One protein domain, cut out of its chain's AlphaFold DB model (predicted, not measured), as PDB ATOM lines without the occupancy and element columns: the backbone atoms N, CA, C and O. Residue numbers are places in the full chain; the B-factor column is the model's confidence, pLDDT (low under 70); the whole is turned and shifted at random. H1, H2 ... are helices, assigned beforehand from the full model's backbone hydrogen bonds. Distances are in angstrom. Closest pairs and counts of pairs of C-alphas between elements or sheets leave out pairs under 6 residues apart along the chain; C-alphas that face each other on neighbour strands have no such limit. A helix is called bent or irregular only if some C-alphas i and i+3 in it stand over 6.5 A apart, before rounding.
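Overview. This is residues 182 to 277 and 295 to 308 of the 318 residues of an uncharacterized protein of Aureobasidium subglaciale (strain EXF-2481) (UniProt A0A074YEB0). Two unequal groups of helices lie next to each other: the larger is built on the helical hairpin of H5 and H6, with H8 packed on H6 and H7 set steeply to H5, and the smaller is H4 with the short H3 packed on it. The short H2 stands between the groups, close to H3 and H5, and H1 lies beyond it by Met 231 of H5. The printed part has 110 residues with eight named helices, H1 to H8 in chain order, and no named strand; the class is all helix. It is compact, with a radius of gyration of the C-alphas of 13.9 A and spans of 40 by 29 by 25 A.

Arrangement. H8, residues 295 to 308, and H4, residues 203 to 216, are the longest helices and are apart. H8 touches H6, residues 237 to 248, at a steep tilt of 48 degrees, the same way; the closest C-alphas are those of Ala 246 and Val 304, 6.0 A. H6 forms a hairpin with H5, residues 222 to 233: they touch, closest at the C-alphas of Ala 232 and Ala 240, 4.6 A, at a shallow tilt of 34.9 degrees, only just short of steep, opposite ways. H7, residues 258 to 268, only just touches H5, with 3 pairs of C-alphas within 8 A, closest at His 226 and His 268, 5.9 A. H2, residues 189 to 192, is close to H5 but not clearly touching, the C-alphas of Ile 192 and Asp 224 being 5.8 A apart. H3, residues 194 to 197, touches H4, closest at the C-alphas of Pro 195 and Val 210, 5.1 A. H1, residues 182 to 186, and H2 meet only through their link. Every O i to N i+4 pair is within hydrogen-bond range in H1, H4, H5 and H7; H6 has 6 of 8 and H8 8 of 10, while H2 and H3 are too short for such a pair.

Along the chain. H1 begins at C-alpha 182, (23.676, -28.322, 27.150). From first to last C-alpha H4 measures 20.2 A, H5 17.3 A, H6 17.4 A, H7 14.7 A and H8 20.3 A. H6 is irregular: C-alphas 238 and 241 are 7.2 A apart. H8 ends at C-alpha 308, (27.277, -35.566, 2.972).

Size, cuts and confidence. The C-alphas of Ser 201 and Ser 295, 41.5 A, are the two farthest apart. Residues 278 to 294 are not printed, with 14.3 A between C-alphas 277 and 295. No link that is printed whole is long. Residues 218, 256, 295 and 305 to 308 have pLDDT under 70.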
ATOM      1  N   GLU A 182      24.259 -29.488  26.506       92.00
ATOM      2  CA  GLU A 182      23.676 -28.322  27.150       92.00
ATOM      3  C   GLU A 182      24.407 -27.030  26.753       92.00
ATOM      4  O   GLU A 182      23.757 -25.999  26.605       92.00
ATOM      5  N   GLU A 183      25.720 -27.088  26.504       92.50
ATOM      6  CA  GLU A 183      26.501 -25.945  26.008       92.50
ATOM      7  C   GLU A 183      26.108 -25.591  24.567       92.50
ATOM      8  O   GLU A 183      25.836 -24.431  24.283       92.50
ATOM      9  N   PHE A 184      25.933 -26.582  23.678       91.81
ATOM     10  CA  PHE A 184      25.370 -26.333  22.339       91.81
ATOM     11  C   PHE A 184      23.995 -25.664  22.402       91.81
ATOM     12  O   PHE A 184      23.701 -24.754  21.630       91.81
ATOM     13  N   ILE A 185      23.127 -26.151  23.292       93.12
ATOM     14  CA  ILE A 185      21.773 -25.616  23.449       93.12
ATOM     15  C   ILE A 185      21.833 -24.167  23.942       93.12
ATOM     16  O   ILE A 185      21.136 -23.317  23.386       93.12
ATOM     17  N   ALA A 186      22.677 -23.883  24.937       92.38
ATOM     18  CA  ALA A 186      22.888 -22.537  25.464       92.38
ATOM     19  C   ALA A 186      23.445 -21.577  24.401       92.38
ATOM     20  O   ALA A 186      23.010 -20.429  24.332       92.38
ATOM     21  N   ASP A 187      24.323 -22.071  23.529       92.19
ATOM     22  CA  ASP A 187      24.929 -21.306  22.437       92.19
ATOM     23  C   ASP A 187      24.035 -21.226  21.176       92.19
ATOM     24  O   ASP A 187      24.459 -20.733  20.129       92.19
ATOM     25  N   GLY A 188      22.770 -21.658  21.262       92.62
ATOM     26  CA  GLY A 188      21.753 -21.382  20.245       92.62
ATOM     27  C   GLY A 188      21.477 -22.507  19.245       92.62
ATOM     28  O   GLY A 188      20.864 -22.236  18.209       92.62
ATOM     29  N   LEU A 189      21.844 -23.762  19.541       93.88
ATOM     30  CA  LEU A 189      21.591 -24.918  18.660       93.88
ATOM     31  C   LEU A 189      20.149 -24.959  18.127       93.88
ATOM     32  O   LEU A 189      19.944 -25.136  16.929       93.88
ATOM     33  N   PHE A 190      19.148 -24.775  18.995       94.00
ATOM     34  CA  PHE A 190      17.737 -24.830  18.593       94.00
ATOM     35  C   PHE A 190      17.253 -23.599  17.825       94.00
ATOM     36  O   PHE A 190      16.273 -23.692  17.091       94.00
ATOM     37  N   SER A 191      17.930 -22.458  17.957       91.62
ATOM     38  CA  SER A 191      17.607 -21.259  17.180       91.62
ATOM     39  C   SER A 191      17.949 -21.455  15.705       91.62
ATOM     40  O   SER A 191      17.168 -21.064  14.838       91.62
ATOM     41  N   ILE A 192      19.082 -22.110  15.446       91.19
ATOM     42  CA  ILE A 192      19.614 -22.375  14.105       91.19
ATOM     43  C   ILE A 192      18.957 -23.630  13.523       91.19
ATOM     44  O   ILE A 192      18.385 -23.621  12.438       91.19
ATOM     45  N   PHE A 193      18.976 -24.723  14.282       92.38
ATOM     46  CA  PHE A 193      18.500 -26.027  13.843       92.38
ATOM     47  C   PHE A 193      17.172 -26.383  14.523       92.38
ATOM     48  O   PHE A 193      17.050 -27.391  15.223       92.38
ATOM     49  N   LYS A 194      16.150 -25.556  14.287       90.81
ATOM     50  CA  LYS A 194      14.787 -25.720  14.836       90.81
ATOM     51  C   LYS A 194      14.196 -27.135  14.721       90.81
ATOM     52  O   LYS A 194      13.564 -27.560  15.684       90.81
ATOM     53  N   PRO A 195      14.419 -27.907  13.633       90.75
ATOM     54  CA  PRO A 195      13.854 -29.256  13.511       90.75
ATOM     55  C   PRO A 195      14.289 -30.229  14.614       90.75
ATOM     56  O   PRO A 195      13.631 -31.236  14.857       90.75
ATOM     57  N   PHE A 196      15.378 -29.939  15.334       90.19
ATOM     58  CA  PHE A 196      15.749 -30.728  16.504       90.19
ATOM     59  C   PHE A 196      14.771 -30.603  17.674       90.19
ATOM     60  O   PHE A 196      14.877 -31.403  18.593       90.19
ATOM     61  N   GLN A 197      13.842 -29.648  17.681       87.69
ATOM     62  CA  GLN A 197      12.847 -29.504  18.748       87.69
ATOM     63  C   GLN A 197      11.660 -30.474  18.603       87.69
ATOM     64  O   GLN A 197      10.862 -30.587  19.530       87.69
ATOM     65  N   ASP A 198      11.537 -31.183  17.473       84.88
ATOM     66  CA  ASP A 198      10.502 -32.206  17.289       84.88
ATOM     67  C   ASP A 198      10.799 -33.447  18.162       84.88
ATOM     68  O   ASP A 198      11.895 -34.017  18.056       84.88
ATOM     69  N   PRO A 199       9.848 -33.900  19.006       78.25
ATOM     70  CA  PRO A 199      10.038 -35.011  19.936       78.25
ATOM     71  C   PRO A 199       9.987 -36.418  19.300       78.25
ATOM     72  O   PRO A 199       9.787 -37.397  20.023       78.25
ATOM     73  N   GLU A 200      10.159 -36.588  17.981       81.19
ATOM     74  CA  GLU A 200      10.185 -37.916  17.347       81.19
ATOM     75  C   GLU A 200      11.175 -38.874  18.049       81.19
ATOM     76  O   GLU A 200      12.404 -38.723  18.064       81.19
ATOM     77  N   SER A 201      10.601 -39.910  18.654       74.88
ATOM     78  CA  SER A 201      11.307 -40.831  19.540       74.88
ATOM     79  C   SER A 201      12.194 -41.827  18.794       74.88
ATOM     80  O   SER A 201      13.130 -42.375  19.385       74.88
ATOM     81  N   ARG A 202      11.959 -42.082  17.502       79.56
ATOM     82  CA  ARG A 202      12.746 -43.012  16.682       79.56
ATOM     83  C   ARG A 202      13.929 -42.285  16.053       79.56
ATOM     84  O   ARG A 202      13.752 -41.346  15.287       79.56
ATOM     85  N   LEU A 203      15.143 -42.790  16.313       78.44
ATOM     86  CA  LEU A 203      16.409 -42.200  15.839       78.44
ATOM     87  C   LEU A 203      16.351 -41.786  14.364       78.44
ATOM     88  O   LEU A 203      16.629 -40.643  14.033       78.44
ATOM     89  N   TYR A 204      15.964 -42.721  13.499       79.25
ATOM     90  CA  TYR A 204      15.981 -42.512  12.055       79.25
ATOM     91  C   TYR A 204      14.881 -41.598  11.558       79.25
ATOM     92  O   TYR A 204      15.139 -40.774  10.691       79.25
ATOM     93  N   ALA A 205      13.673 -41.738  12.101       80.81
ATOM     94  CA  ALA A 205      12.574 -40.867  11.716       80.81
ATOM     95  C   ALA A 205      12.928 -39.413  12.054       80.81
ATOM     96  O   ALA A 205      12.786 -38.547  11.201       80.81
ATOM     97  N   ARG A 206      13.534 -39.175  13.227       85.88
ATOM     98  CA  ARG A 206      14.019 -37.847  13.610       85.88
ATOM     99  C   ARG A 206      15.175 -37.362  12.743       85.88
ATOM    100  O   ARG A 206      15.170 -36.214  12.332       85.88
ATOM    101  N   MET A 207      16.147 -38.217  12.425       85.12
ATOM    102  CA  MET A 207      17.229 -37.843  11.507       85.12
ATOM    103  C   MET A 207      16.709 -37.441  10.124       85.12
ATOM    104  O   MET A 207      17.150 -36.430   9.586       85.12
ATOM    105  N   ASN A 208      15.795 -38.226   9.550       83.19
ATOM    106  CA  ASN A 208      15.211 -37.936   8.243       83.19
ATOM    107  C   ASN A 208      14.375 -36.660   8.298       83.19
ATOM    108  O   ASN A 208      14.537 -35.806   7.439       83.19
ATOM    109  N   HIS A 209      13.563 -36.488   9.343       86.19
ATOM    110  CA  HIS A 209      12.803 -35.261   9.558       86.19
ATOM    111  C   HIS A 209      13.716 -34.030   9.626       86.19
ATOM    112  O   HIS A 209      13.526 -33.090   8.864       86.19
ATOM    113  N   VAL A 210      14.767 -34.065  10.457       87.31
ATOM    114  CA  VAL A 210      15.730 -32.957  10.557       87.31
ATOM    115  C   VAL A 210      16.384 -32.669   9.204       87.31
ATOM    116  O   VAL A 210      16.500 -31.507   8.829       87.31
ATOM    117  N   ARG A 211      16.787 -33.698   8.446       85.25
ATOM    118  CA  ARG A 211      17.376 -33.516   7.107       85.25
ATOM    119  C   ARG A 211      16.414 -32.839   6.139       85.25
ATOM    120  O   ARG A 211      16.816 -31.887   5.478       85.25
ATOM    121  N   GLU A 212      15.181 -33.328   6.050       85.25
ATOM    122  CA  GLU A 212      14.195 -32.780   5.119       85.25
ATOM    123  C   GLU A 212      13.826 -31.343   5.484       85.25
ATOM    124  O   GLU A 212      13.881 -30.464   4.630       85.25
ATOM    125  N   GLU A 213      13.564 -31.057   6.759       89.31
ATOM    126  CA  GLU A 213      13.234 -29.699   7.190       89.31
ATOM    127  C   GLU A 213      14.389 -28.718   6.954       89.31
ATOM    128  O   GLU A 213      14.167 -27.626   6.437       89.31
ATOM    129  N   LEU A 214      15.635 -29.101   7.266       86.56
ATOM    130  CA  LEU A 214      16.803 -28.259   6.974       86.56
ATOM    131  C   LEU A 214      17.017 -28.074   5.465       86.56
ATOM    132  O   LEU A 214      17.464 -27.013   5.042       86.56
ATOM    133  N   ARG A 215      16.675 -29.065   4.634       82.31
ATOM    134  CA  ARG A 215      16.738 -28.954   3.169       82.31
ATOM    135  C   ARG A 215      15.675 -28.007   2.613       82.31
ATOM    136  O   ARG A 215      15.933 -27.325   1.623       82.31
ATOM    137  N   LEU A 216      14.491 -27.975   3.220       83.38
ATOM    138  CA  LEU A 216      13.394 -27.089   2.826       83.38
ATOM    139  C   LEU A 216      13.639 -25.624   3.222       83.38
ATOM    140  O   LEU A 216      12.974 -24.733   2.691       83.38
ATOM    141  N   GLN A 217      14.604 -25.352   4.105       80.12
ATOM    142  CA  GLN A 217      15.033 -23.988   4.407       80.12
ATOM    143  C   GLN A 217      15.686 -23.362   3.170       80.12
ATOM    144  O   GLN A 217      16.817 -23.658   2.810       80.12
ATOM    145  N   SER A 218      14.973 -22.467   2.491       67.88
ATOM    146  CA  SER A 218      15.454 -21.854   1.247       67.88
ATOM    147  C   SER A 218      16.540 -20.794   1.454       67.88
ATOM    148  O   SER A 218      17.191 -20.394   0.488       67.88
ATOM    149  N   VAL A 219      16.737 -20.324   2.689       79.19
ATOM    150  CA  VAL A 219      17.674 -19.247   3.020       79.19
ATOM    151  C   VAL A 219      18.486 -19.631   4.247       79.19
ATOM    152  O   VAL A 219      17.933 -19.852   5.320       79.19
ATOM    153  N   VAL A 220      19.807 -19.650   4.082       84.00
ATOM    154  CA  VAL A 220      20.768 -19.707   5.185       84.00
ATOM    155  C   VAL A 220      21.109 -18.277   5.581       84.00
ATOM    156  O   VAL A 220      21.583 -17.510   4.740       84.00
ATOM    157  N   LEU A 221      20.852 -17.897   6.834       88.12
ATOM    158  CA  LEU A 221      21.161 -16.548   7.298       88.12
ATOM    159  C   LEU A 221      22.649 -16.434   7.641       88.12
ATOM    160  O   LEU A 221      23.241 -17.321   8.250       88.12
ATOM    161  N   ASP A 222      23.241 -15.286   7.319       88.38
ATOM    162  CA  ASP A 222      24.616 -14.943   7.701       88.38
ATOM    163  C   ASP A 222      24.838 -15.074   9.223       88.38
ATOM    164  O   ASP A 222      25.857 -15.602   9.680       88.38
ATOM    165  N   ALA A 223      23.827 -14.683  10.008       90.44
ATOM    166  CA  ALA A 223      23.811 -14.811  11.460       90.44
ATOM    167  C   ALA A 223      23.865 -16.273  11.941       90.44
ATOM    168  O   ALA A 223      24.515 -16.548  12.950       90.44
ATOM    169  N   ASP A 224      23.249 -17.213  11.213       92.00
ATOM    170  CA  ASP A 224      23.264 -18.636  11.572       92.00
ATOM    171  C   ASP A 224      24.679 -19.207  11.442       92.00
ATOM    172  O   ASP A 224      25.148 -19.935  12.316       92.00
ATOM    173  N   ILE A 225      25.401 -18.831  10.383       91.94
ATOM    174  CA  ILE A 225      26.784 -19.270  10.174       91.94
ATOM    175  C   ILE A 225      27.726 -18.665  11.224       91.94
ATOM    176  O   ILE A 225      28.604 -19.363  11.736       91.94
ATOM    177  N   HIS A 226      27.532 -17.397  11.599       92.19
ATOM    178  CA  HIS A 226      28.290 -16.781  12.695       92.19
ATOM    179  C   HIS A 226      28.027 -17.470  14.038       92.19
ATOM    180  O   HIS A 226      28.967 -17.738  14.788       92.19
ATOM    181  N   ALA A 227      26.770 -17.808  14.328       93.81
ATOM    182  CA  ALA A 227      26.415 -18.539  15.536       93.81
ATOM    183  C   ALA A 227      26.990 -19.969  15.530       93.81
ATOM    184  O   ALA A 227      27.488 -20.429  16.555       93.81
ATOM    185  N   ILE A 228      27.037 -20.644  14.373       95.25
ATOM    186  CA  ILE A 228      27.752 -21.923  14.204       95.25
ATOM    187  C   ILE A 228      29.241 -21.782  14.524       95.25
ATOM    188  O   ILE A 228      29.787 -22.608  15.258       95.25
ATOM    189  N   ALA A 229      29.901 -20.751  13.991       94.88
ATOM    190  CA  ALA A 229      31.313 -20.505  14.265       94.88
ATOM    191  C   ALA A 229      31.548 -20.295  15.768       94.88
ATOM    192  O   ALA A 229      32.455 -20.906  16.330       94.88
ATOM    193  N   TYR A 230      30.694 -19.494  16.414       94.88
ATOM    194  CA  TYR A 230      30.735 -19.234  17.851       94.88
ATOM    195  C   TYR A 230      30.557 -20.518  18.676       94.88
ATOM    196  O   TYR A 230      31.447 -20.835  19.465       94.88
ATOM    197  N   MET A 231      29.507 -21.313  18.428       95.19
ATOM    198  CA  MET A 231      29.290 -22.616  19.086       95.19
ATOM    199  C   MET A 231      30.525 -23.518  19.000       95.19
ATOM    200  O   MET A 231      30.895 -24.213  19.946       95.19
ATOM    201  N   ALA A 232      31.186 -23.525  17.843       96.44
ATOM    202  CA  ALA A 232      32.341 -24.378  17.629       96.44
ATOM    203  C   ALA A 232      33.586 -23.922  18.413       96.44
ATOM    204  O   ALA A 232      34.451 -24.753  18.693       96.44
ATOM    205  N   THR A 233      33.681 -22.648  18.818       95.38
ATOM    206  CA  THR A 233      34.808 -22.145  19.632       95.38
ATOM    207  C   THR A 233      34.857 -22.721  21.047       95.38
ATOM    208  O   THR A 233      35.920 -22.701  21.665       95.38
ATOM    209  N   SER A 234      33.757 -23.306  21.529       94.88
ATOM    210  CA  SER A 234      33.698 -24.030  22.806       94.88
ATOM    211  C   SER A 234      34.489 -25.350  22.767       94.88
ATOM    212  O   SER A 234      34.863 -25.903  23.803       94.88
ATOM    213  N   TYR A 235      34.818 -25.856  21.572       95.38
ATOM    214  CA  TYR A 235      35.764 -26.958  21.410       95.38
ATOM    215  C   TYR A 235      37.215 -26.479  21.507       95.38
ATOM    216  O   TYR A 235      37.549 -25.326  21.251       95.38
ATOM    217  N   HIS A 236      38.126 -27.411  21.797       95.19
ATOM    218  CA  HIS A 236      39.556 -27.145  21.667       95.19
ATOM    219  C   HIS A 236      39.882 -26.580  20.271       95.19
ATOM    220  O   HIS A 236      39.331 -27.042  19.275       95.19
ATOM    221  N   ILE A 237      40.827 -25.637  20.194       93.88
ATOM    222  CA  ILE A 237      41.143 -24.852  18.983       93.88
ATOM    223  C   ILE A 237      41.395 -25.696  17.718       93.88
ATOM    224  O   ILE A 237      41.042 -25.290  16.619       93.88
ATOM    225  N   GLU A 238      41.954 -26.897  17.876       93.12
ATOM    226  CA  GLU A 238      42.211 -27.869  16.794       93.12
ATOM    227  C   GLU A 238      40.936 -28.541  16.237       93.12
ATOM    228  O   GLU A 238      40.996 -29.267  15.253       93.12
ATOM    229  N   PHE A 239      39.785 -28.342  16.879       95.44
ATOM    230  CA  PHE A 239      38.511 -28.995  16.562       95.44
ATOM    231  C   PHE A 239      37.378 -28.011  16.271       95.44
ATOM    232  O   PHE A 239      36.364 -28.428  15.716       95.44
ATOM    233  N   ALA A 240      37.557 -26.723  16.579       95.69
ATOM    234  CA  ALA A 240      36.555 -25.698  16.314       95.69
ATOM    235  C   ALA A 240      36.197 -25.623  14.821       95.69
ATOM    236  O   ALA A 240      35.032 -25.742  14.459       95.69
ATOM    237  N   LEU A 241      37.191 -25.527  13.932       93.94
ATOM    238  CA  LEU A 241      36.920 -25.487  12.494       93.94
ATOM    239  C   LEU A 241      36.215 -26.767  11.985       93.94
ATOM    240  O   LEU A 241      35.149 -26.632  11.394       93.94
ATOM    241  N   PRO A 242      36.700 -27.995  12.260       93.94
ATOM    242  CA  PRO A 242      35.992 -29.224  11.883       93.94
ATOM    243  C   PRO A 242      34.540 -29.304  12.362       93.94
ATOM    244  O   PRO A 242      33.675 -29.769  11.620       93.94
ATOM    245  N   VAL A 243      34.259 -28.855  13.588       95.75
ATOM    246  CA  VAL A 243      32.895 -28.838  14.134       95.75
ATOM    247  C   VAL A 243      32.037 -27.801  13.414       95.75
ATOM    248  O   VAL A 243      30.937 -28.141  12.987       95.75
ATOM    249  N   ALA A 244      32.540 -26.579  13.213       95.19
ATOM    250  CA  ALA A 244      31.833 -25.544  12.460       95.19
ATOM    251  C   ALA A 244      31.505 -26.020  11.037       95.19
ATOM    252  O   ALA A 244      30.357 -25.942  10.606       95.19
ATOM    253  N   SER A 245      32.484 -26.612  10.345       91.44
ATOM    254  CA  SER A 245      32.309 -27.214   9.023       91.44
ATOM    255  C   SER A 245      31.223 -28.289   9.021       91.44
ATOM    256  O   SER A 245      30.362 -28.279   8.145       91.44
ATOM    257  N   ALA A 246      31.222 -29.193  10.006       92.06
ATOM    258  CA  ALA A 246      30.241 -30.273  10.089       92.06
ATOM    259  C   ALA A 246      28.821 -29.759  10.380       92.06
ATOM    260  O   ALA A 246      27.854 -30.293   9.842       92.06
ATOM    261  N   LEU A 247      28.685 -28.712  11.200       93.12
ATOM    262  CA  LEU A 247      27.398 -28.076  11.489       93.12
ATOM    263  C   LEU A 247      26.861 -27.311  10.278       93.12
ATOM    264  O   LEU A 247      25.701 -27.481   9.911       93.12
ATOM    265  N   THR A 248      27.704 -26.515   9.614       91.31
ATOM    266  CA  THR A 248      27.342 -25.821   8.369       91.31
ATOM    267  C   THR A 248      26.989 -26.808   7.268       91.31
ATOM    268  O   THR A 248      26.063 -26.557   6.501       91.31
ATOM    269  N   ALA A 249      27.647 -27.969   7.233       86.94
ATOM    270  CA  ALA A 249      27.300 -29.048   6.324       86.94
ATOM    271  C   ALA A 249      25.908 -29.640   6.580       86.94
ATOM    272  O   ALA A 249      25.484 -30.443   5.767       86.94
ATOM    273  N   MET A 250      25.175 -29.286   7.642       86.88
ATOM    274  CA  MET A 250      23.760 -29.664   7.794       86.88
ATOM    275  C   MET A 250      22.804 -28.669   7.119       86.88
ATOM    276  O   MET A 250      21.659 -29.019   6.843       86.88
ATOM    277  N   LEU A 251      23.260 -27.447   6.834       87.94
ATOM    278  CA  LEU A 251      22.476 -26.401   6.177       87.94
ATOM    279  C   LEU A 251      22.534 -26.547   4.647       87.94
ATOM    280  O   LEU A 251      23.472 -27.156   4.130       87.94
ATOM    281  N   PRO A 252      21.582 -25.994   3.880       83.44
ATOM    282  CA  PRO A 252      21.561 -26.074   2.416       83.44
ATOM    283  C   PRO A 252      22.584 -25.131   1.746       83.44
ATOM    284  O   PRO A 252      22.274 -24.396   0.813       83.44
ATOM    285  N   VAL A 253      23.834 -25.159   2.216       80.12
ATOM    286  CA  VAL A 253      24.972 -24.479   1.593       80.12
ATOM    287  C   VAL A 253      25.581 -25.408   0.546       80.12
ATOM    288  O   VAL A 253      26.051 -26.494   0.883       80.12
ATOM    289  N   ASP A 254      25.615 -24.987  -0.722       76.62
ATOM    290  CA  ASP A 254      26.301 -25.760  -1.763       76.62
ATOM    291  C   ASP A 254      27.819 -25.601  -1.619       76.62
ATOM    292  O   ASP A 254      28.427 -24.673  -2.160       76.62
ATOM    293  N   THR A 255      28.436 -26.510  -0.869       71.25
ATOM    294  CA  THR A 255      29.885 -26.544  -0.655       71.25
ATOM    295  C   THR A 255      30.659 -27.006  -1.889       71.25
ATOM    296  O   THR A 255      31.880 -27.010  -1.852       71.25
ATOM    297  N   ARG A 256      30.005 -27.355  -3.007       68.88
ATOM    298  CA  ARG A 256      30.696 -27.635  -4.281       68.88
ATOM    299  C   ARG A 256      31.068 -26.360  -5.022       68.88
ATOM    300  O   ARG A 256      31.901 -26.404  -5.922       68.88
ATOM    301  N   LEU A 257      30.439 -25.237  -4.678       77.81
ATOM    302  CA  LEU A 257      30.750 -23.940  -5.258       77.81
ATOM    303  C   LEU A 257      31.951 -23.339  -4.513       77.81
ATOM    304  O   LEU A 257      31.805 -22.958  -3.347       77.81
ATOM    305  N   PRO A 258      33.120 -23.168  -5.165       76.75
ATOM    306  CA  PRO A 258      34.300 -22.604  -4.507       76.75
ATOM    307  C   PRO A 258      34.049 -21.208  -3.926       76.75
ATOM    308  O   PRO A 258      34.646 -20.842  -2.920       76.75
ATOM    309  N   ALA A 259      33.124 -20.443  -4.519       81.25
ATOM    310  CA  ALA A 259      32.694 -19.147  -4.002       81.25
ATOM    311  C   ALA A 259      32.069 -19.247  -2.598       81.25
ATOM    312  O   ALA A 259      32.400 -18.441  -1.733       81.25
ATOM    313  N   ASN A 260      31.235 -20.261  -2.342       82.62
ATOM    314  CA  ASN A 260      30.631 -20.473  -1.025       82.62
ATOM    315  C   ASN A 260      31.689 -20.880   0.002       82.62
ATOM    316  O   ASN A 260      31.706 -20.347   1.109       82.62
ATOM    317  N   ILE A 261      32.621 -21.768  -0.372       79.25
ATOM    318  CA  ILE A 261      33.744 -22.129   0.506       79.25
ATOM    319  C   ILE A 261      34.601 -20.897   0.812       79.25
ATOM    320  O   ILE A 261      34.993 -20.701   1.960       79.25
ATOM    321  N   LYS A 262      34.860 -20.048  -0.186       80.50
ATOM    322  CA  LYS A 262      35.627 -18.814  -0.011       80.50
ATOM    323  C   LYS A 262      34.950 -17.865   0.982       80.50
ATOM    324  O   LYS A 262      35.619 -17.388   1.894       80.50
ATOM    325  N   VAL A 263      33.635 -17.657   0.868       84.62
ATOM    326  CA  VAL A 263      32.853 -16.843   1.818       84.62
ATOM    327  C   VAL A 263      32.926 -17.427   3.231       84.62
ATOM    328  O   VAL A 263      33.209 -16.699   4.181       84.62
ATOM    329  N   LEU A 264      32.760 -18.746   3.381       85.75
ATOM    330  CA  LEU A 264      32.949 -19.409   4.673       85.75
ATOM    331  C   LEU A 264      34.361 -19.169   5.226       85.75
ATOM    332  O   LEU A 264      34.491 -18.826   6.398       85.75
ATOM    333  N   SER A 265      35.407 -19.287   4.403       83.38
ATOM    334  CA  SER A 265      36.795 -19.113   4.855       83.38
ATOM    335  C   SER A 265      37.147 -17.674   5.224       83.38
ATOM    336  O   SER A 265      37.792 -17.438   6.242       83.38
ATOM    337  N   GLU A 266      36.735 -16.705   4.406       84.19
ATOM    338  CA  GLU A 266      37.204 -15.320   4.500       84.19
ATOM    339  C   GLU A 266      36.317 -14.464   5.404       84.19
ATOM    340  O   GLU A 266      36.813 -13.511   6.009       84.19
ATOM    341  N   CYS A 267      35.032 -14.806   5.526       84.12
ATOM    342  CA  CYS A 267      34.074 -14.037   6.314       84.12
ATOM    343  C   CYS A 267      33.788 -14.714   7.654       84.12
ATOM    344  O   CYS A 267      34.024 -14.130   8.707       84.12
ATOM    345  N   HIS A 268      33.316 -15.959   7.621       86.94
ATOM    346  CA  HIS A 268      32.698 -16.573   8.796       86.94
ATOM    347  C   HIS A 268      33.675 -17.324   9.696       86.94
ATOM    348  O   HIS A 268      33.590 -17.251  10.919       86.94
ATOM    349  N   PHE A 269      34.611 -18.063   9.101       90.56
ATOM    350  CA  PHE A 269      35.539 -18.936   9.821       90.56
ATOM    351  C   PHE A 269      36.958 -18.371   9.877       90.56
ATOM    352  O   PHE A 269      37.867 -19.062  10.327       90.56
ATOM    353  N   LYS A 270      37.153 -17.102   9.503       85.25
ATOM    354  CA  LYS A 270      38.457 -16.417   9.510       85.25
ATOM    355  C   LYS A 270      39.171 -16.464  10.870       85.25
ATOM    356  O   LYS A 270      40.394 -16.446  10.925       85.25
ATOM    357  N   GLY A 271      38.413 -16.500  11.968       84.31
ATOM    358  CA  GLY A 271      38.952 -16.616  13.329       84.31
ATOM    359  C   GLY A 271      39.211 -18.052  13.796       84.31
ATOM    360  O   GLY A 271      39.778 -18.246  14.870       84.31
ATOM    361  N   LEU A 272      38.789 -19.061  13.028       90.81
ATOM    362  CA  LEU A 272      38.957 -20.467  13.375       90.81
ATOM    363  C   LEU A 272      40.270 -20.994  12.801       90.81
ATOM    364  O   LEU A 272      40.603 -20.786  11.637       90.81
ATOM    365  N   ARG A 273      41.021 -21.717  13.628       88.75
ATOM    366  CA  ARG A 273      42.339 -22.217  13.252       88.75
ATOM    367  C   ARG A 273      42.227 -23.482  12.403       88.75
ATOM    368  O   ARG A 273      41.544 -24.433  12.783       88.75
ATOM    369  N   VAL A 274      42.986 -23.538  11.309       85.50
ATOM    370  CA  VAL A 274      43.218 -24.793  10.582       85.50
ATOM    371  C   VAL A 274      44.035 -25.751  11.465       85.50
ATOM    372  O   VAL A 274      45.105 -25.356  11.940       85.50
ATOM    373  N   PRO A 275      43.585 -27.000  11.685       86.06
ATOM    374  CA  PRO A 275      44.255 -27.918  12.601       86.06
ATOM    375  C   PRO A 275      45.702 -28.207  12.193       86.06
ATOM    376  O   PRO A 275      46.012 -28.379  11.011       86.06
ATOM    377  N   TYR A 276      46.599 -28.314  13.174       84.38
ATOM    378  CA  TYR A 276      48.035 -28.507  12.972       84.38
ATOM    379  C   TYR A 276      48.345 -29.769  12.160       84.38
ATOM    380  O   TYR A 276      49.283 -29.792  11.368       84.38
ATOM    381  N   SER A 277      47.510 -30.804  12.283       79.00
ATOM    382  CA  SER A 277      47.622 -32.044  11.512       79.00
ATOM    383  C   SER A 277      47.441 -31.845   9.995       79.00
ATOM    384  O   SER A 277      47.825 -32.715   9.217       79.00
ATOM    385  N   SER A 295      43.903 -22.961   0.618       69.38
ATOM    386  CA  SER A 295      43.985 -24.327   0.077       69.38
ATOM    387  C   SER A 295      43.845 -25.402   1.166       69.38
ATOM    388  O   SER A 295      43.267 -26.468   0.936       69.38
ATOM    389  N   ARG A 296      44.340 -25.142   2.384       74.44
ATOM    390  CA  ARG A 296      44.214 -26.067   3.529       74.44
ATOM    391  C   ARG A 296      42.807 -26.070   4.109       74.44
ATOM    392  O   ARG A 296      42.268 -27.144   4.378       74.44
ATOM    393  N   PHE A 297      42.205 -24.893   4.240       75.50
ATOM    394  CA  PHE A 297      40.806 -24.748   4.620       75.50
ATOM    395  C   PHE A 297      39.889 -25.469   3.628       75.50
ATOM    396  O   PHE A 297      39.035 -26.249   4.038       75.50
ATOM    397  N   HIS A 298      40.116 -25.286   2.326       73.81
ATOM    398  CA  HIS A 298      39.338 -25.939   1.277       73.81
ATOM    399  C   HIS A 298      39.420 -27.469   1.378       73.81
ATOM    400  O   HIS A 298      38.395 -28.145   1.368       73.81
ATOM    401  N   ARG A 299      40.625 -28.031   1.572       76.56
ATOM    402  CA  ARG A 299      40.806 -29.476   1.808       76.56
ATOM    403  C   ARG A 299      40.072 -29.968   3.056       76.56
ATOM    404  O   ARG A 299      39.522 -31.067   3.038       76.56
ATOM    405  N   LEU A 300      40.073 -29.188   4.137       80.25
ATOM    406  CA  LEU A 300      39.330 -29.525   5.348       80.25
ATOM    407  C   LEU A 300      37.824 -29.525   5.085       80.25
ATOM    408  O   LEU A 300      37.172 -30.520   5.396       80.25
ATOM    409  N   MET A 301      37.302 -28.460   4.475       75.25
ATOM    410  CA  MET A 301      35.887 -28.339   4.131       75.25
ATOM    411  C   MET A 301      35.434 -29.503   3.262       75.25
ATOM    412  O   MET A 301      34.479 -30.166   3.628       75.25
ATOM    413  N   LEU A 302      36.163 -29.835   2.194       73.38
ATOM    414  CA  LEU A 302      35.862 -31.011   1.375       73.38
ATOM    415  C   LEU A 302      35.881 -32.300   2.206       73.38
ATOM    416  O   LEU A 302      34.918 -33.053   2.193       73.38
ATOM    417  N   SER A 303      36.902 -32.520   3.041       73.38
ATOM    418  CA  SER A 303      36.981 -33.743   3.859       73.38
ATOM    419  C   SER A 303      35.855 -33.907   4.891       73.38
ATOM    420  O   SER A 303      35.592 -35.027   5.323       73.38
ATOM    421  N   VAL A 304      35.216 -32.809   5.306       74.62
ATOM    422  CA  VAL A 304      34.097 -32.812   6.260       74.62
ATOM    423  C   VAL A 304      32.748 -32.803   5.531       74.62
ATOM    424  O   VAL A 304      31.819 -33.478   5.964       74.62
ATOM    425  N   CYS A 305      32.637 -32.065   4.424       68.00
ATOM    426  CA  CYS A 305      31.394 -31.835   3.689       68.00
ATOM    427  C   CYS A 305      31.128 -32.873   2.589       68.00
ATOM    428  O   CYS A 305      29.966 -33.213   2.382       68.00
ATOM    429  N   ASP A 306      32.145 -33.422   1.914       62.66
ATOM    430  CA  ASP A 306      31.952 -34.429   0.852       62.66
ATOM    431  C   ASP A 306      31.314 -35.717   1.396       62.66
ATOM    432  O   ASP A 306      30.562 -36.384   0.686       62.66
ATOM    433  N   LEU A 307      31.495 -35.999   2.694       56.12
ATOM    434  CA  LEU A 307      30.808 -37.086   3.404       56.12
ATOM    435  C   LEU A 307      29.279 -36.984   3.292       56.12
ATOM    436  O   LEU A 307      28.607 -38.009   3.250       56.12
ATOM    437  N   ARG A 308      28.718 -35.772   3.176       52.66
ATOM    438  CA  ARG A 308      27.277 -35.566   2.972       52.66
ATOM    439  C   ARG A 308      26.821 -35.904   1.548       52.66
ATOM    440  O   ARG A 308      25.705 -36.381   1.364       52.66
TER     441      ARG A 308